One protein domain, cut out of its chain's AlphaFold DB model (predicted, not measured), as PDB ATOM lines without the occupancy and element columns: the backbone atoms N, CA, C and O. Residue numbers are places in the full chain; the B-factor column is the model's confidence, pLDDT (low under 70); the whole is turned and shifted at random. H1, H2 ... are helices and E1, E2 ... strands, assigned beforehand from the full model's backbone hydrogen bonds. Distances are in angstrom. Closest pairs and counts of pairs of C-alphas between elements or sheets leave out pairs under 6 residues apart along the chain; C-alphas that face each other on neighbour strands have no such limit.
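This is residues 5 to 128 of the 398 residues of an uncharacterized protein of Candidatus Melainabacteria bacterium (UniProt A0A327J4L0). Two helices, H3 and H5, run near each other through the middle, with H2 crossing over them on one side and the small strand hairpin E1 and E2 packed on H5 on the other side. H4 covers one end of this core, and at the opposite end sit the two short strands E3 and E4, with H6 beside them packed on H3; little H1 makes a corner with H2. The printed part has 124 residues, with six named helices and four named strands in the order E1 E2 E3 H1 H2 H3 H4 H5 E4 H6; the class is mostly helix, and the strands form two separate antiparallel pairs, E1 - E2 and E3 - E4. The whole is compact and rounded, with a radius of gyration of the C-alphas of 13.9 A and spans of 37 by 33 by 27 A.

Start at E1, residues 5 to 7, and E2, residues 10 to 13: they form an antiparallel hairpin, with N 5 and O 12 at 2.8 A and N 7 and O 10 at 2.9 A, both within hydrogen-bond range. E2 runs on into E3, residues 16 to 18, across a break of 2 residues, at 97 degrees. E3 is the antiparallel neighbour of E4, residues 116 to 118, where N 17 and O 117 are 2.9 A apart, within hydrogen-bond range. Next look at H1, residues 26 to 30, and H2, residues 32 to 41, which touch only at the corner; their closest C-alphas are those of Ile 28 and Met 34, 5.2 A apart. A short antiparallel pairing joins residues 22 to 23 with residues 48 to 49. H3, residues 51 to 62, touches H2 with its residues 53 to 57 alone, closest at the C-alphas of Tyr 41 and Glu 53, 5.8 A; their lines stand at 73 degrees, only just about perpendicular. H4, residues 74 to 84, is close to H3 but not clearly touching, with C-alphas 61 and 80 closest at 7.2 A. H5, residues 96 to 111, touches H4 with its residues 96 to 100 alone, about perpendicular at 87 degrees, closest at the C-alphas of Glu 78 and Ala 96, 4.7 A. H5 also touches H2, at a steep tilt of 63 degrees and the same way, closest at the C-alphas of Met 34 and Phe 102, 5.5 A. H3 and H5 are near each other. The closest C-alphas of E1 and H5 are those of Ile 7 and Ser 104, 6.4 A apart. H6, residues 119 to 126, touches H3 at a steep tilt of 51 degrees, opposite ways, closest at the C-alphas of Val 55 and Val 119, 6.2 A. H2 and H4 are apart, and so are H5 and H6. In H1, H2, H3, H4, H5 and H6 every O i to N i+4 pair is within hydrogen-bond range.

Find C-alpha 5 at (15.323, 0.439, 25.357), where E1 begins; E2 then spans 10.3 A. H2 measures 14.7 A, H3 16.5 A and H4 15.1 A. Find C-alpha 96 at (5.619, 3.317, 39.183); from there H5 runs 22.2 A to C-alpha 111 at (25.408, 7.449, 30.008). H6 ends at C-alpha 126, (31.287, -11.597, 37.954), 10.5 A from its first C-alpha. The shorter E1, E3, H1 and E4 measure 6.6 A, 7.1 A, 5.7 A and 6.8 A.

The two C-alphas farthest apart are those of Glu 90 and Thr 114, at 39.2 A. The printed part has no cut. The links from H3 to H4 and from H4 to H5 are long, with 11 residues each. Look at the B-factor column: the mean pLDDT of the printed part is 89.4, and residues 124 to 128, of which 124 to 126 belong to H6, are under 70.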
ATOM      1  N   PHE A   5      16.595   0.445  24.635       93.75
ATOM      2  CA  PHE A   5      15.323   0.439  25.357       93.75
ATOM      3  C   PHE A   5      14.811   1.857  25.577       93.75
ATOM      4  O   PHE A   5      15.573   2.778  25.875       93.75
ATOM      5  N   LYS A   6      13.495   2.039  25.488       94.12
ATOM      6  CA  LYS A   6      12.844   3.306  25.801       94.12
ATOM      7  C   LYS A   6      12.323   3.325  27.227       94.12
ATOM      8  O   LYS A   6      11.504   2.492  27.614       94.12
ATOM      9  N   ILE A   7      12.738   4.343  27.971       92.25
ATOM     10  CA  ILE A   7      12.190   4.695  29.279       92.25
ATOM     11  C   ILE A   7      11.807   6.167  29.234       92.25
ATOM     12  O   ILE A   7      12.597   7.023  28.841       92.25
ATOM     13  N   ASN A   8      10.562   6.465  29.611       88.25
ATOM     14  CA  ASN A   8      10.037   7.833  29.620       88.25
ATOM     15  C   ASN A   8      10.216   8.569  28.270       88.25
ATOM     16  O   ASN A   8      10.563   9.748  28.219       88.25
ATOM     17  N   GLY A   9      10.039   7.842  27.161       85.94
ATOM     18  CA  GLY A   9      10.203   8.362  25.800       85.94
ATOM     19  C   GLY A   9      11.651   8.615  25.356       85.94
ATOM     20  O   GLY A   9      11.860   8.993  24.203       85.94
ATOM     21  N   LYS A  10      12.652   8.391  26.218       92.00
ATOM     22  CA  LYS A  10      14.083   8.487  25.891       92.00
ATOM     23  C   LYS A  10      14.675   7.100  25.655       92.00
ATOM     24  O   LYS A  10      14.288   6.150  26.322       92.00
ATOM     25  N   SER A  11      15.604   7.000  24.705       93.25
ATOM     26  CA  SER A  11      16.287   5.750  24.357       93.25
ATOM     27  C   SER A  11      17.589   5.607  25.141       93.25
ATOM     28  O   SER A  11      18.380   6.549  25.187       93.25
ATOM     29  N   PHE A  12      17.819   4.428  25.707       93.88
ATOM     30  CA  PHE A  12      18.994   4.070  26.495       93.88
ATOM     31  C   PHE A  12      19.562   2.739  25.996       93.88
ATOM     32  O   PHE A  12      18.804   1.793  25.802       93.88
ATOM     33  N   ASP A  13      20.878   2.657  25.801       92.56
ATOM     34  CA  ASP A  13      21.541   1.414  25.399       92.56
ATOM     35  C   ASP A  13      21.753   0.507  26.617       92.56
ATOM     36  O   ASP A  13      22.513   0.838  27.525       92.56
ATOM     37  N   PHE A  14      21.069  -0.635  26.645       93.88
ATOM     38  CA  PHE A  14      21.159  -1.631  27.714       93.88
ATOM     39  C   PHE A  14      22.252  -2.677  27.465       93.88
ATOM     40  O   PHE A  14      22.379  -3.612  28.253       93.88
ATOM     41  N   SER A  15      23.039  -2.554  26.392       91.06
ATOM     42  CA  SER A  15      24.161  -3.462  26.119       91.06
ATOM     43  C   SER A  15      25.444  -3.082  26.866       91.06
ATOM     44  O   SER A  15      26.393  -3.873  26.910       91.06
ATOM     45  N   GLN A  16      25.487  -1.894  27.482       93.38
ATOM     46  CA  GLN A  16      26.644  -1.371  28.209       93.38
ATOM     47  C   GLN A  16      26.231  -0.604  29.470       93.38
ATOM     48  O   GLN A  16      25.173   0.020  29.517       93.38
ATOM     49  N   VAL A  17      27.101  -0.592  30.478       94.94
ATOM     50  CA  VAL A  17      26.924   0.172  31.726       94.94
ATOM     51  C   VAL A  17      28.143   1.047  32.014       94.94
ATOM     52  O   VAL A  17      29.198   0.899  31.394       94.94
ATOM     53  N   SER A  18      27.980   2.000  32.935       94.75
ATOM     54  CA  SER A  18      29.092   2.794  33.475       94.75
ATOM     55  C   SER A  18      30.129   1.870  34.114       94.75
ATOM     56  O   SER A  18      29.787   1.094  35.009       94.75
ATOM     57  N   LYS A  19      31.389   1.955  33.675       92.31
ATOM     58  CA  LYS A  19      32.485   1.191  34.282       92.31
ATOM     59  C   LYS A  19      32.844   1.747  35.659       92.31
ATOM     60  O   LYS A  19      33.207   0.989  36.553       92.31
ATOM     61  N   ASN A  20      32.711   3.059  35.855       91.38
ATOM     62  CA  ASN A  20      33.001   3.691  37.142       91.38
ATOM     63  C   ASN A  20      31.837   3.590  38.141       91.38
ATOM     64  O   ASN A  20      32.029   3.862  39.332       91.38
ATOM     65  N   GLY A  21      30.662   3.166  37.674       93.56
ATOM     66  CA  GLY A  21      29.415   3.130  38.428       93.56
ATOM     67  C   GLY A  21      28.645   4.454  38.385       93.56
ATOM     68  O   GLY A  21      29.030   5.401  37.693       93.56
ATOM     69  N   VAL A  22      27.533   4.524  39.114       96.38
ATOM     70  CA  VAL A  22      26.689   5.722  39.250       96.38
ATOM     71  C   VAL A  22      26.604   6.115  40.715       96.38
ATOM     72  O   VAL A  22      26.030   5.393  41.521       96.38
ATOM     73  N   LYS A  23      27.175   7.269  41.067       94.94
ATOM     74  CA  LYS A  23      27.141   7.770  42.444       94.94
ATOM     75  C   LYS A  23      25.737   8.171  42.871       94.94
ATOM     76  O   LYS A  23      24.954   8.677  42.065       94.94
ATOM     77  N   LYS A  24      25.472   8.027  44.166       93.06
ATOM     78  CA  LYS A  24      24.275   8.563  44.809       93.06
ATOM     79  C   LYS A  24      24.376  10.089  44.874       93.06
ATOM     80  O   LYS A  24      25.016  10.644  45.758       93.06
ATOM     81  N   ASP A  25      23.833  10.777  43.874       92.44
ATOM     82  CA  ASP A  25      23.842  12.241  43.853       92.44
ATOM     83  C   ASP A  25      22.748  12.835  44.759       92.44
ATOM     84  O   ASP A  25      21.855  12.134  45.238       92.44
ATOM     85  N   LYS A  26      22.776  14.158  44.954       92.56
ATOM     86  CA  LYS A  26      21.793  14.856  45.799       92.56
ATOM     87  C   LYS A  26      20.344  14.641  45.366       92.56
ATOM     88  O   LYS A  26      19.459  14.641  46.209       92.56
ATOM     89  N   SER A  27      20.082  14.466  44.070       92.00
ATOM     90  CA  SER A  27      18.712  14.251  43.598       92.00
ATOM     91  C   SER A  27      18.173  12.881  44.017       92.00
ATOM     92  O   SER A  27      16.982  12.759  44.304       92.00
ATOM     93  N   ILE A  28      19.057  11.885  44.131       93.19
ATOM     94  CA  ILE A  28      18.746  10.568  44.686       93.19
ATOM     95  C   ILE A  28      18.676  10.639  46.215       93.19
ATOM     96  O   ILE A  28      17.737  10.101  46.792       93.19
ATOM     97  N   GLU A  29      19.626  11.302  46.881       92.81
ATOM     98  CA  GLU A  29      19.673  11.411  48.350       92.81
ATOM     99  C   GLU A  29      18.441  12.122  48.930       92.81
ATOM    100  O   GLU A  29      17.821  11.609  49.868       92.81
ATOM    101  N   ASP A  30      18.068  13.266  48.347       93.50
ATOM    102  CA  ASP A  30      16.979  14.127  48.822       93.50
ATOM    103  C   ASP A  30      15.590  13.553  48.489       93.50
ATOM    104  O   ASP A  30      14.591  13.890  49.134       93.50
ATOM    105  N   ASN A  31      15.496  12.661  47.496       94.06
ATOM    106  CA  ASN A  31      14.251  11.992  47.138       94.06
ATOM    107  C   ASN A  31      14.142  10.644  47.854       94.06
ATOM    108  O   ASN A  31      14.731   9.650  47.439       94.06
ATOM    109  N   LYS A  32      13.296  10.584  48.890       92.31
ATOM    110  CA  LYS A  32      13.073   9.372  49.697       92.31
ATOM    111  C   LYS A  32      12.821   8.111  48.856       92.31
ATOM    112  O   LYS A  32      13.336   7.053  49.200       92.31
ATOM    113  N   ALA A  33      12.028   8.196  47.788       93.25
ATOM    114  CA  ALA A  33      11.700   7.030  46.973       93.25
ATOM    115  C   ALA A  33      12.891   6.591  46.111       93.25
ATOM    116  O   ALA A  33      13.228   5.411  46.109       93.25
ATOM    117  N   MET A  34      13.580   7.528  45.450       94.19
ATOM    118  CA  MET A  34      14.804   7.219  44.694       94.19
ATOM    119  C   MET A  34      15.900   6.661  45.598       94.19
ATOM    120  O   MET A  34      16.561   5.702  45.223       94.19
ATOM    121  N   ASN A  35      16.046   7.219  46.798       93.50
ATOM    122  CA  ASN A  35      16.976   6.759  47.818       93.50
ATOM    123  C   ASN A  35      16.704   5.290  48.200       93.50
ATOM    124  O   ASN A  35      17.604   4.457  48.142       93.50
ATOM    125  N   LEU A  36      15.438   4.946  48.469       92.69
ATOM    126  CA  LEU A  36      15.016   3.568  48.751       92.69
ATOM    127  C   LEU A  36      15.270   2.611  47.579       92.69
ATOM    128  O   LEU A  36      15.640   1.460  47.801       92.69
ATOM    129  N   ILE A  37      15.041   3.052  46.339       94.62
ATOM    130  CA  ILE A  37      15.281   2.222  45.149       94.62
ATOM    131  C   ILE A  37      16.784   2.024  44.942       94.62
ATOM    132  O   ILE A  37      17.210   0.904  44.671       94.62
ATOM    133  N   PHE A  38      17.585   3.074  45.122       95.19
ATOM    134  CA  PHE A  38      19.042   3.004  45.050       95.19
ATOM    135  C   PHE A  38      19.587   1.971  46.031       95.19
ATOM    136  O   PHE A  38      20.307   1.065  45.629       95.19
ATOM    137  N   ASP A  39      19.169   2.049  47.294       91.88
ATOM    138  CA  ASP A  39      19.630   1.140  48.348       91.88
ATOM    139  C   ASP A  39      19.202  -0.315  48.116       91.88
ATOM    140  O   ASP A  39      19.852  -1.233  48.609       91.88
ATOM    141  N   LYS A  40      18.130  -0.554  47.348       90.38
ATOM    142  CA  LYS A  40      17.728  -1.910  46.941       90.38
ATOM    143  C   LYS A  40      18.681  -2.524  45.915       90.38
ATOM    144  O   LYS A  40      18.835  -3.742  45.930       90.38
ATOM    145  N   TYR A  41      19.274  -1.721  45.032       92.38
ATOM    146  CA  TYR A  41      20.242  -2.201  44.037       92.38
ATOM    147  C   TYR A  41      21.691  -2.121  44.531       92.38
ATOM    148  O   TYR A  41      22.516  -2.896  44.066       92.38
ATOM    149  N   ASN A  42      21.993  -1.239  45.487       91.94
ATOM    150  CA  ASN A  42      23.314  -1.091  46.100       91.94
ATOM    151  C   ASN A  42      23.576  -2.196  47.142       91.94
ATOM    152  O   ASN A  42      23.513  -1.991  48.358       91.94
ATOM    153  N   THR A  43      23.822  -3.402  46.650       86.56
ATOM    154  CA  THR A  43      24.142  -4.593  47.442       86.56
ATOM    155  C   THR A  43      25.457  -4.474  48.217       86.56
ATOM    156  O   THR A  43      25.549  -4.984  49.338       86.56
ATOM    157  N   THR A  44      26.448  -3.776  47.661       83.12
ATOM    158  CA  THR A  44      27.759  -3.532  48.277       83.12
ATOM    159  C   THR A  44      27.691  -2.490  49.395       83.12
ATOM    160  O   THR A  44      28.543  -2.485  50.289       83.12
ATOM    161  N   LYS A  45      26.625  -1.677  49.410       89.62
ATOM    162  CA  LYS A  45      26.343  -0.603  50.374       89.62
ATOM    163  C   LYS A  45      27.408   0.497  50.369       89.62
ATOM    164  O   LYS A  45      27.726   1.047  51.428       89.62
ATOM    165  N   ASP A  46      27.957   0.808  49.198       88.38
ATOM    166  CA  ASP A  46      28.932   1.885  49.012       88.38
ATOM    167  C   ASP A  46      28.271   3.211  48.551       88.38
ATOM    168  O   ASP A  46      27.063   3.401  48.710       88.38
ATOM    169  N   ASP A  47      29.049   4.190  48.068       90.12
ATOM    170  CA  ASP A  47      28.534   5.502  47.631       90.12
ATOM    171  C   ASP A  47      27.939   5.505  46.207       90.12
ATOM    172  O   ASP A  47      27.547   6.568  45.700       90.12
ATOM    173  N   LYS A  48      27.877   4.353  45.536       94.88
ATOM    174  CA  LYS A  48      27.488   4.236  44.131       94.88
ATOM    175  C   LYS A  48      26.709   2.946  43.841       94.88
ATOM    176  O   LYS A  48      26.461   2.130  44.708       94.88
ATOM    177  N   LEU A  49      26.237   2.833  42.604       96.19
ATOM    178  CA  LEU A  49      25.893   1.559  41.982       96.19
ATOM    179  C   LEU A  49      27.060   1.181  41.089       96.19
ATOM    180  O   LEU A  49      27.353   1.915  40.138       96.19
ATOM    181  N   ASP A  50      27.756   0.097  41.401       94.19
ATOM    182  CA  ASP A  50      28.848  -0.384  40.562       94.19
ATOM    183  C   ASP A  50      28.337  -1.002  39.243       94.19
ATOM    184  O   ASP A  50      27.136  -1.063  38.967       94.19
ATOM    185  N   SER A  51      29.248  -1.437  38.368       92.19
ATOM    186  CA  SER A  51      28.858  -2.021  37.081       92.19
ATOM    187  C   SER A  51      27.997  -3.281  37.231       92.19
ATOM    188  O   SER A  51      27.137  -3.513  36.384       92.19
ATOM    189  N   LYS A  52      28.182  -4.077  38.290       88.62
ATOM    190  CA  LYS A  52      27.415  -5.307  38.539       88.62
ATOM    191  C   LYS A  52      26.002  -4.975  39.004       88.62
ATOM    192  O   LYS A  52      25.029  -5.504  38.471       88.62
ATOM    193  N   GLU A  53      25.874  -4.035  39.927       94.50
ATOM    194  CA  GLU A  53      24.586  -3.564  40.445       94.50
ATOM    195  C   GLU A  53      23.765  -2.865  39.354       94.50
ATOM    196  O   GLU A  53      22.552  -3.060  39.250       94.50
ATOM    197  N   LEU A  54      24.428  -2.120  38.465       95.44
ATOM    198  CA  LEU A  54      23.799  -1.546  37.275       95.44
ATOM    199  C   LEU A  54      23.310  -2.628  36.303       95.44
ATOM    200  O   LEU A  54      22.201  -2.509  35.782       95.44
ATOM    201  N   VAL A  55      24.086  -3.693  36.073       92.69
ATOM    202  CA  VAL A  55      23.651  -4.838  35.251       92.69
ATOM    203  C   VAL A  55      22.426  -5.517  35.859       92.69
ATOM    204  O   VAL A  55      21.449  -5.760  35.150       92.69
ATOM    205  N   GLN A  56      22.425  -5.757  37.171       89.25
ATOM    206  CA  GLN A  56      21.276  -6.333  37.875       89.25
ATOM    207  C   GLN A  56      20.033  -5.441  37.766       89.25
ATOM    208  O   GLN A  56      18.933  -5.938  37.513       89.25
ATOM    209  N   MET A  57      20.204  -4.123  37.899       94.56
ATOM    210  CA  MET A  57      19.136  -3.144  37.708       94.56
ATOM    211  C   MET A  57      18.546  -3.225  36.289       94.56
ATOM    212  O   MET A  57      17.325  -3.314  36.132       94.56
ATOM    213  N   LEU A  58      19.393  -3.260  35.255       94.19
ATOM    214  CA  LEU A  58      18.960  -3.408  33.861       94.19
ATOM    215  C   LEU A  58      18.229  -4.734  33.621       94.19
ATOM    216  O   LEU A  58      17.150  -4.748  33.024       94.19
ATOM    217  N   ALA A  59      18.781  -5.845  34.106       90.00
ATOM    218  CA  ALA A  59      18.164  -7.160  33.985       90.00
ATOM    219  C   ALA A  59      16.793  -7.207  34.671       90.00
ATOM    220  O   ALA A  59      15.868  -7.838  34.160       90.00
ATOM    221  N   ASN A  60      16.633  -6.518  35.806       89.56
ATOM    222  CA  ASN A  60      15.368  -6.495  36.524       89.56
ATOM    223  C   ASN A  60      14.270  -5.793  35.722       89.56
ATOM    224  O   ASN A  60      13.207  -6.371  35.525       89.56
ATOM    225  N   VAL A  61      14.525  -4.591  35.194       91.69
ATOM    226  CA  VAL A  61      13.504  -3.868  34.415       91.69
ATOM    227  C   VAL A  61      13.176  -4.559  33.087       91.69
ATOM    228  O   VAL A  61      12.010  -4.583  32.698       91.69
ATOM    229  N   LYS A  62      14.155  -5.203  32.430       90.69
ATOM    230  CA  LYS A  62      13.934  -5.966  31.185       90.69
ATOM    231  C   LYS A  62      12.881  -7.066  31.342       90.69
ATOM    232  O   LYS A  62      12.095  -7.277  30.426       90.69
ATOM    233  N   LYS A  63      12.815  -7.734  32.501       91.88
ATOM    234  CA  LYS A  63      11.829  -8.802  32.776       91.88
ATOM    235  C   LYS A  63      10.380  -8.336  32.664       91.88
ATOM    236  O   LYS A  63       9.486  -9.162  32.489       91.88
ATOM    237  N   TYR A  64      10.153  -7.033  32.794       90.62
ATOM    238  CA  TYR A  64       8.827  -6.440  32.735       90.62
ATOM    239  C   TYR A  64       8.471  -5.912  31.346       90.62
ATOM    240  O   TYR A  64       7.328  -5.516  31.188       90.62
ATOM    241  N   ASP A  65       9.356  -5.967  30.339       89.06
ATOM    242  CA  ASP A  65       8.995  -5.746  28.923       89.06
ATOM    243  C   ASP A  65       8.211  -6.952  28.380       89.06
ATOM    244  O   ASP A  65       8.683  -7.766  27.583       89.06
ATOM    245  N   SER A  66       6.985  -7.095  28.866       80.00
ATOM    246  CA  SER A  66       6.081  -8.191  28.528       80.00
ATOM    247  C   SER A  66       5.658  -8.167  27.059       80.00
ATOM    248  O   SER A  66       5.325  -9.210  26.488       80.00
ATOM    249  N   GLY A  67       5.676  -6.984  26.439       77.50
ATOM    250  CA  GLY A  67       5.378  -6.789  25.024       77.50
ATOM    251  C   GLY A  67       6.545  -7.104  24.087       77.50
ATOM    252  O   GLY A  67       6.322  -7.184  22.877       77.50
ATOM    253  N   GLY A  68       7.766  -7.261  24.613       87.38
ATOM    254  CA  GLY A  68       8.993  -7.414  23.827       87.38
ATOM    255  C   GLY A  68       9.233  -6.243  22.870       87.38
ATOM    256  O   GLY A  68       9.860  -6.408  21.819       87.38
ATOM    257  N   ASN A  69       8.661  -5.079  23.178       89.00
ATOM    258  CA  ASN A  69       8.656  -3.903  22.310       89.00
ATOM    259  C   ASN A  69       9.835  -2.964  22.612       89.00
ATOM    260  O   ASN A  69       9.981  -1.946  21.929       89.00
ATOM    261  N   LYS A  70      10.669  -3.316  23.600       92.81
ATOM    262  CA  LYS A  70      11.789  -2.523  24.112       92.81
ATOM    263  C   LYS A  70      11.366  -1.144  24.610       92.81
ATOM    264  O   LYS A  70      12.129  -0.185  24.522       92.81
ATOM    265  N   GLU A  71      10.146  -1.015  25.116       93.81
ATOM    266  CA  GLU A  71       9.607   0.219  25.676       93.81
ATOM    267  C   GLU A  71       8.832  -0.094  26.951       93.81
ATOM    268  O   GLU A  71       7.728  -0.628  26.902       93.81
ATOM    269  N   ILE A  72       9.408   0.280  28.095       93.69
ATOM    270  CA  ILE A  72       8.819  -0.033  29.397       93.69
ATOM    271  C   ILE A  72       7.656   0.923  29.657       93.69
ATOM    272  O   ILE A  72       7.845   2.119  29.919       93.69
ATOM    273  N   SER A  73       6.444   0.391  29.555       92.38
ATOM    274  CA  SER A  73       5.200   1.132  29.736       92.38
ATOM    275  C   SER A  73       4.885   1.402  31.212       92.38
ATOM    276  O   SER A  73       5.418   0.761  32.117       92.38
ATOM    277  N   ASP A  74       3.960   2.331  31.477       92.44
ATOM    278  CA  ASP A  74       3.539   2.653  32.852       92.44
ATOM    279  C   ASP A  74       2.992   1.417  33.588       92.44
ATOM    280  O   ASP A  74       3.299   1.207  34.757       92.44
ATOM    281  N   LYS A  75       2.267   0.534  32.883       93.31
ATOM    282  CA  LYS A  75       1.771  -0.738  33.438       93.31
ATOM    283  C   LYS A  75       2.895  -1.704  33.816       93.31
ATOM    284  O   LYS A  75       2.762  -2.466  34.769       93.31
ATOM    285  N   GLU A  76       3.992  -1.698  33.071       94.69
ATOM    286  CA  GLU A  76       5.144  -2.562  33.335       94.69
ATOM    287  C   GLU A  76       5.963  -2.024  34.515       94.69
ATOM    288  O   GLU A  76       6.385  -2.797  35.376       94.69
ATOM    289  N   PHE A  77       6.054  -0.699  34.660       95.88
ATOM    290  CA  PHE A  77       6.561  -0.076  35.886       95.88
ATOM    291  C   PHE A  77       5.648  -0.299  37.100       95.88
ATOM    292  O   PHE A  77       6.159  -0.487  38.203       95.88
ATOM    293  N   GLU A  78       4.322  -0.323  36.937       94.69
ATOM    294  CA  GLU A  78       3.394  -0.712  38.011       94.69
ATOM    295  C   GLU A  78       3.639  -2.155  38.465       94.69
ATOM    296  O   GLU A  78       3.672  -2.430  39.666       94.69
ATOM    297  N   ALA A  79       3.852  -3.078  37.526       94.06
ATOM    298  CA  ALA A  79       4.175  -4.465  37.841       94.06
ATOM    299  C   ALA A  79       5.515  -4.590  38.591       94.06
ATOM    300  O   ALA A  79       5.575  -5.290  39.606       94.06
ATOM    301  N   LEU A  80       6.552  -3.866  38.156       94.12
ATOM    302  CA  LEU A  80       7.843  -3.803  38.848       94.12
ATOM    303  C   LEU A  80       7.714  -3.186  40.251       94.12
ATOM    304  O   LEU A  80       8.269  -3.718  41.211       94.12
ATOM    305  N   ALA A  81       6.946  -2.102  40.404       93.75
ATOM    306  CA  ALA A  81       6.680  -1.482  41.705       93.75
ATOM    307  C   ALA A  81       5.995  -2.456  42.661       93.75
ATOM    308  O   ALA A  81       6.401  -2.588  43.815       93.75
ATOM    309  N   ASN A  82       4.974  -3.166  42.182       91.75
ATOM    310  CA  ASN A  82       4.263  -4.157  42.980       91.75
ATOM    311  C   ASN A  82       5.192  -5.276  43.455       91.75
ATOM    312  O   ASN A  82       5.077  -5.696  44.604       91.75
ATOM    313  N   ASP A  83       6.118  -5.730  42.608       90.88
ATOM    314  CA  ASP A  83       7.094  -6.752  42.984       90.88
ATOM    315  C   ASP A  83       8.101  -6.235  44.018       90.88
ATOM    316  O   ASP A  83       8.268  -6.848  45.072       90.88
ATOM    317  N   LEU A  84       8.670  -5.046  43.795       87.88
ATOM    318  CA  LEU A  84       9.602  -4.406  44.733       87.88
ATOM    319  C   LEU A  84       8.973  -4.064  46.088       87.88
ATOM    320  O   LEU A  84       9.699  -3.925  47.077       87.88
ATOM    321  N   ASN A  85       7.648  -3.916  46.134       91.44
ATOM    322  CA  ASN A  85       6.879  -3.631  47.341       91.44
ATOM    323  C   ASN A  85       6.404  -4.893  48.080       91.44
ATOM    324  O   ASN A  85       5.788  -4.765  49.143       91.44
ATOM    325  N   LYS A  86       6.650  -6.107  47.566       89.12
ATOM    326  CA  LYS A  86       6.286  -7.344  48.275       89.12
ATOM    327  C   LYS A  86       7.008  -7.405  49.620       89.12
ATOM    328  O   LYS A  86       8.230  -7.357  49.682       89.12
ATOM    329  N   GLY A  87       6.233  -7.491  50.701       79.00
ATOM    330  CA  GLY A  87       6.762  -7.511  52.069       79.00
ATOM    331  C   GLY A  87       7.274  -6.159  52.584       79.00
ATOM    332  O   GLY A  87       7.821  -6.116  53.680       79.00
ATOM    333  N   ALA A  88       7.098  -5.063  51.835       82.06
ATOM    334  CA  ALA A  88       7.488  -3.730  52.279       82.06
ATOM    335  C   ALA A  88       6.413  -3.091  53.170       82.06
ATOM    336  O   ALA A  88       5.218  -3.125  52.858       82.06
ATOM    337  N   ASP A  89       6.856  -2.435  54.242       85.44
ATOM    338  CA  ASP A  89       5.999  -1.576  55.058       85.44
ATOM    339  C   ASP A  89       5.417  -0.428  54.225       85.44
ATOM    340  O   ASP A  89       6.061   0.071  53.299       85.44
ATOM    341  N   GLU A  90       4.228   0.063  54.591       81.69
ATOM    342  CA  GLU A  90       3.544   1.159  53.876       81.69
ATOM    343  C   GLU A  90       4.434   2.396  53.657       81.69
ATOM    344  O   GLU A  90       4.356   3.052  52.621       81.69
ATOM    345  N   ASN A  91       5.333   2.693  54.601       82.25
ATOM    346  CA  ASN A  91       6.241   3.844  54.535       82.25
ATOM    347  C   ASN A  91       7.457   3.649  53.614       82.25
ATOM    348  O   ASN A  91       8.201   4.615  53.399       82.25
ATOM    349  N   SER A  92       7.655   2.434  53.106       83.88
ATOM    350  CA  SER A  92       8.795   2.004  52.286       83.88
ATOM    351  C   SER A  92       8.366   1.554  50.887       83.88
ATOM    352  O   SER A  92       9.191   1.050  50.124       83.88
ATOM    353  N   LYS A  93       7.084   1.728  50.546       89.25
ATOM    354  CA  LYS A  93       6.563   1.430  49.214       89.25
ATOM    355  C   LYS A  93       6.961   2.508  48.212       89.25
ATOM    356  O   LYS A  93       6.915   3.700  48.515       89.25
ATOM    357  N   VAL A  94       7.281   2.073  47.001       93.62
ATOM    358  CA  VAL A  94       7.616   2.928  45.855       93.62
ATOM    359  C   VAL A  94       6.538   2.819  44.781       93.62
ATOM    360  O   VAL A  94       5.899   1.775  44.642       93.62
ATOM    361  N   LYS A  95       6.294   3.892  44.032       94.81
ATOM    362  CA  LYS A  95       5.308   3.926  42.942       94.81
ATOM    363  C   LYS A  95       5.978   3.714  41.585       94.81
ATOM    364  O   LYS A  95       7.188   3.866  41.442       94.81
ATOM    365  N   ALA A  96       5.165   3.422  40.571       94.38
ATOM    366  CA  ALA A  96       5.619   3.317  39.183       94.38
ATOM    367  C   ALA A  96       6.359   4.587  38.720       94.38
ATOM    368  O   ALA A  96       7.445   4.494  38.153       94.38
ATOM    369  N   ASP A  97       5.824   5.769  39.046       94.31
ATOM    370  CA  ASP A  97       6.453   7.055  38.716       94.31
ATOM    371  C   ASP A  97       7.813   7.252  39.402       94.31
ATOM    372  O   ASP A  97       8.728   7.828  38.803       94.31
ATOM    373  N   ASP A  98       7.974   6.742  40.630       94.94
ATOM    374  CA  ASP A  98       9.243   6.810  41.363       94.94
ATOM    375  C   ASP A  98      10.309   5.961  40.660       94.94
ATOM    376  O   ASP A  98      11.427   6.426  40.443       94.94
ATOM    377  N   LEU A  99       9.948   4.744  40.232       95.38
ATOM    378  CA  LEU A  99      10.833   3.867  39.460       95.38
ATOM    379  C   LEU A  99      11.170   4.463  38.100       95.38
ATOM    380  O   LEU A  99      12.337   4.519  37.730       95.38
ATOM    381  N   LYS A 100      10.174   4.953  37.365       94.00
ATOM    382  CA  LYS A 100      10.377   5.565  36.049       94.00
ATOM    383  C   LYS A 100      11.345   6.744  36.131       94.00
ATOM    384  O   LYS A 100      12.250   6.861  35.300       94.00
ATOM    385  N   SER A 101      11.184   7.580  37.155       94.12
ATOM    386  CA  SER A 101      12.072   8.712  37.420       94.12
ATOM    387  C   SER A 101      13.471   8.242  37.823       94.12
ATOM    388  O   SER A 101      14.453   8.736  37.276       94.12
ATOM    389  N   PHE A 102      13.570   7.260  38.724       96.50
ATOM    390  CA  PHE A 102      14.839   6.686  39.173       96.50
ATOM    391  C   PHE A 102      15.648   6.085  38.022       96.50
ATOM    392  O   PHE A 102      16.789   6.480  37.804       96.50
ATOM    393  N   TYR A 103      15.046   5.178  37.249       96.00
ATOM    394  CA  TYR A 103      15.705   4.518  36.125       96.00
ATOM    395  C   TYR A 103      16.155   5.531  35.073       96.00
ATOM    396  O   TYR A 103      17.298   5.474  34.634       96.00
ATOM    397  N   SER A 104      15.295   6.491  34.708       94.50
ATOM    398  CA  SER A 104      15.679   7.554  33.766       94.50
ATOM    399  C   SER A 104      16.907   8.317  34.267       94.50
ATOM    400  O   SER A 104      17.857   8.511  33.515       94.50
ATOM    401  N   HIS A 105      16.913   8.703  35.545       95.62
ATOM    402  CA  HIS A 105      17.995   9.489  36.135       95.62
ATOM    403  C   HIS A 105      19.314   8.713  36.217       95.62
ATOM    404  O   HIS A 105      20.346   9.191  35.751       95.62
ATOM    405  N   VAL A 106      19.289   7.487  36.746       95.75
ATOM    406  CA  VAL A 106      20.485   6.637  36.870       95.75
ATOM    407  C   VAL A 106      21.073   6.304  35.500       95.75
ATOM    408  O   VAL A 106      22.293   6.326  35.341       95.75
ATOM    409  N   LEU A 107      20.236   6.041  34.494       94.62
ATOM    410  CA  LEU A 107      20.707   5.763  33.136       94.62
ATOM    411  C   LEU A 107      21.277   7.006  32.450       94.62
ATOM    412  O   LEU A 107      22.259   6.891  31.722       94.62
ATOM    413  N   GLU A 108      20.717   8.192  32.697       93.88
ATOM    414  CA  GLU A 108      21.287   9.460  32.224       93.88
ATOM    415  C   GLU A 108      22.659   9.727  32.848       93.88
ATOM    416  O   GLU A 108      23.620   9.993  32.120       93.88
ATOM    417  N   LEU A 109      22.782   9.579  34.172       92.81
ATOM    418  CA  LEU A 109      24.062   9.693  34.874       92.81
ATOM    419  C   LEU A 109      25.068   8.670  34.352       92.81
ATOM    420  O   LEU A 109      26.189   9.028  33.993       92.81
ATOM    421  N   GLY A 110      24.653   7.410  34.241       90.50
ATOM    422  CA  GLY A 110      25.482   6.341  33.713       90.50
ATOM    423  C   GLY A 110      25.959   6.657  32.302       90.50
ATOM    424  O   GLY A 110      27.144   6.520  32.023       90.50
ATOM    425  N   ASN A 111      25.079   7.097  31.399       86.81
ATOM    426  CA  ASN A 111      25.408   7.449  30.008       86.81
ATOM    427  C   ASN A 111      26.338   8.646  29.853       86.81
ATOM    428  O   ASN A 111      26.980   8.760  28.812       86.81
ATOM    429  N   SER A 112      26.451   9.494  30.871       85.81
ATOM    430  CA  SER A 112      27.444  10.565  30.876       85.81
ATOM    431  C   SER A 112      28.875  10.083  31.161       85.81
ATOM    432  O   SER A 112      29.815  10.825  30.876       85.81
ATOM    433  N   ASP A 113      29.063   8.855  31.671       85.44
ATOM    434  CA  ASP A 113      30.398   8.279  31.866       85.44
ATOM    435  C   ASP A 113      31.058   7.949  30.519       85.44
ATOM    436  O   ASP A 113      30.484   7.272  29.661       85.44
ATOM    437  N   THR A 114      32.292   8.417  30.351       86.00
ATOM    438  CA  THR A 114      33.127   8.153  29.178       86.00
ATOM    439  C   THR A 114      33.678   6.731  29.157       86.00
ATOM    440  O   THR A 114      34.016   6.234  28.082       86.00
ATOM    441  N   GLU A 115      33.783   6.071  30.314       91.62
ATOM    442  CA  GLU A 115      34.225   4.680  30.404       91.62
ATOM    443  C   GLU A 115      33.034   3.731  30.545       91.62
ATOM    444  O   GLU A 115      32.300   3.730  31.533       91.62
ATOM    445  N   LYS A 116      32.857   2.882  29.535       92.56
ATOM    446  CA  LYS A 116      31.768   1.910  29.459       92.56
ATOM    447  C   LYS A 116      32.311   0.495  29.405       92.56
ATOM    448  O   LYS A 116      33.361   0.246  28.813       92.56
ATOM    449  N   VAL A 117      31.570  -0.429  29.999       90.94
ATOM    450  CA  VAL A 117      31.828  -1.870  29.930       90.94
ATOM    451  C   VAL A 117      30.576  -2.566  29.405       90.94
ATOM    452  O   VAL A 117      29.458  -2.115  29.670       90.94
ATOM    453  N   SER A 118      30.746  -3.617  28.602       91.38
ATOM    454  CA  SER A 118      29.598  -4.355  28.078       91.38
ATOM    455  C   SER A 118      28.948  -5.176  29.187       91.38
ATOM    456  O   SER A 118      29.647  -5.737  30.031       91.38
ATOM    457  N   VAL A 119      27.618  -5.280  29.170       87.06
ATOM    458  CA  VAL A 119      26.872  -6.101  30.139       87.06
ATOM    459  C   VAL A 119      27.401  -7.533  30.139       87.06
ATOM    460  O   VAL A 119      27.721  -8.076  31.189       87.06
ATOM    461  N   THR A 120      27.632  -8.094  28.951       82.94
ATOM    462  CA  THR A 120      28.165  -9.451  28.807       82.94
ATOM    463  C   THR A 120      29.575  -9.638  29.359       82.94
ATOM    464  O   THR A 120      29.928 -10.755  29.714       82.94
ATOM    465  N   ASP A 121      30.412  -8.599  29.387       79.25
ATOM    466  CA  ASP A 121      31.746  -8.708  29.985       79.25
ATOM    467  C   ASP A 121      31.680  -8.555  31.504       79.25
ATOM    468  O   ASP A 121      32.384  -9.281  32.195       79.25
ATOM    469  N   VAL A 122      30.777  -7.720  32.033       80.81
ATOM    470  CA  VAL A 122      30.510  -7.657  33.481       80.81
ATOM    471  C   VAL A 122      29.983  -8.997  33.993       80.81
ATOM    472  O   VAL A 122      30.480  -9.494  34.994       80.81
ATOM    473  N   GLU A 123      29.043  -9.628  33.285       73.69
ATOM    474  CA  GLU A 123      28.507 -10.954  33.637       73.69
ATOM    475  C   GLU A 123      29.585 -12.061  33.577       73.69
ATOM    476  O   GLU A 123      29.579 -13.004  34.374       73.69
ATOM    477  N   LYS A 124      30.569 -11.932  32.674       66.56
ATOM    478  CA  LYS A 124      31.746 -12.823  32.615       66.56
ATOM    479  C   LYS A 124      32.782 -12.532  33.707       66.56
ATOM    480  O   LYS A 124      33.439 -13.451  34.177       66.56
ATOM    481  N   GLU A 125      32.970 -11.274  34.092       51.91
ATOM    482  CA  GLU A 125      33.883 -10.899  35.176       51.91
ATOM    483  C   GLU A 125      33.302 -11.276  36.548       51.91
ATOM    484  O   GLU A 125      34.042 -11.727  37.422       51.91
ATOM    485  N   ASP A 126      31.982 -11.178  36.729       46.66
ATOM    486  CA  ASP A 126      31.287 -11.597  37.954       46.66
ATOM    487  C   ASP A 126      31.340 -13.118  38.162       46.66
ATOM    488  O   ASP A 126      31.431 -13.599  39.285       46.66
ATOM    489  N   SER A 127      31.440 -13.891  37.076       42.88
ATOM    490  CA  SER A 127      31.732 -15.330  37.144       42.88
ATOM    491  C   SER A 127      33.199 -15.660  37.478       42.88
ATOM    492  O   SER A 127      33.571 -16.834  37.499       42.88
ATOM    493  N   SER A 128      34.036 -14.658  37.790       37.44
ATOM    494  CA  SER A 128      35.470 -14.828  38.080       37.44
ATOM    495  C   SER A 128      35.981 -14.210  39.401       37.44
ATOM    496  O   SER A 128      37.193 -14.154  39.604       37.44
TER     497      SER A 128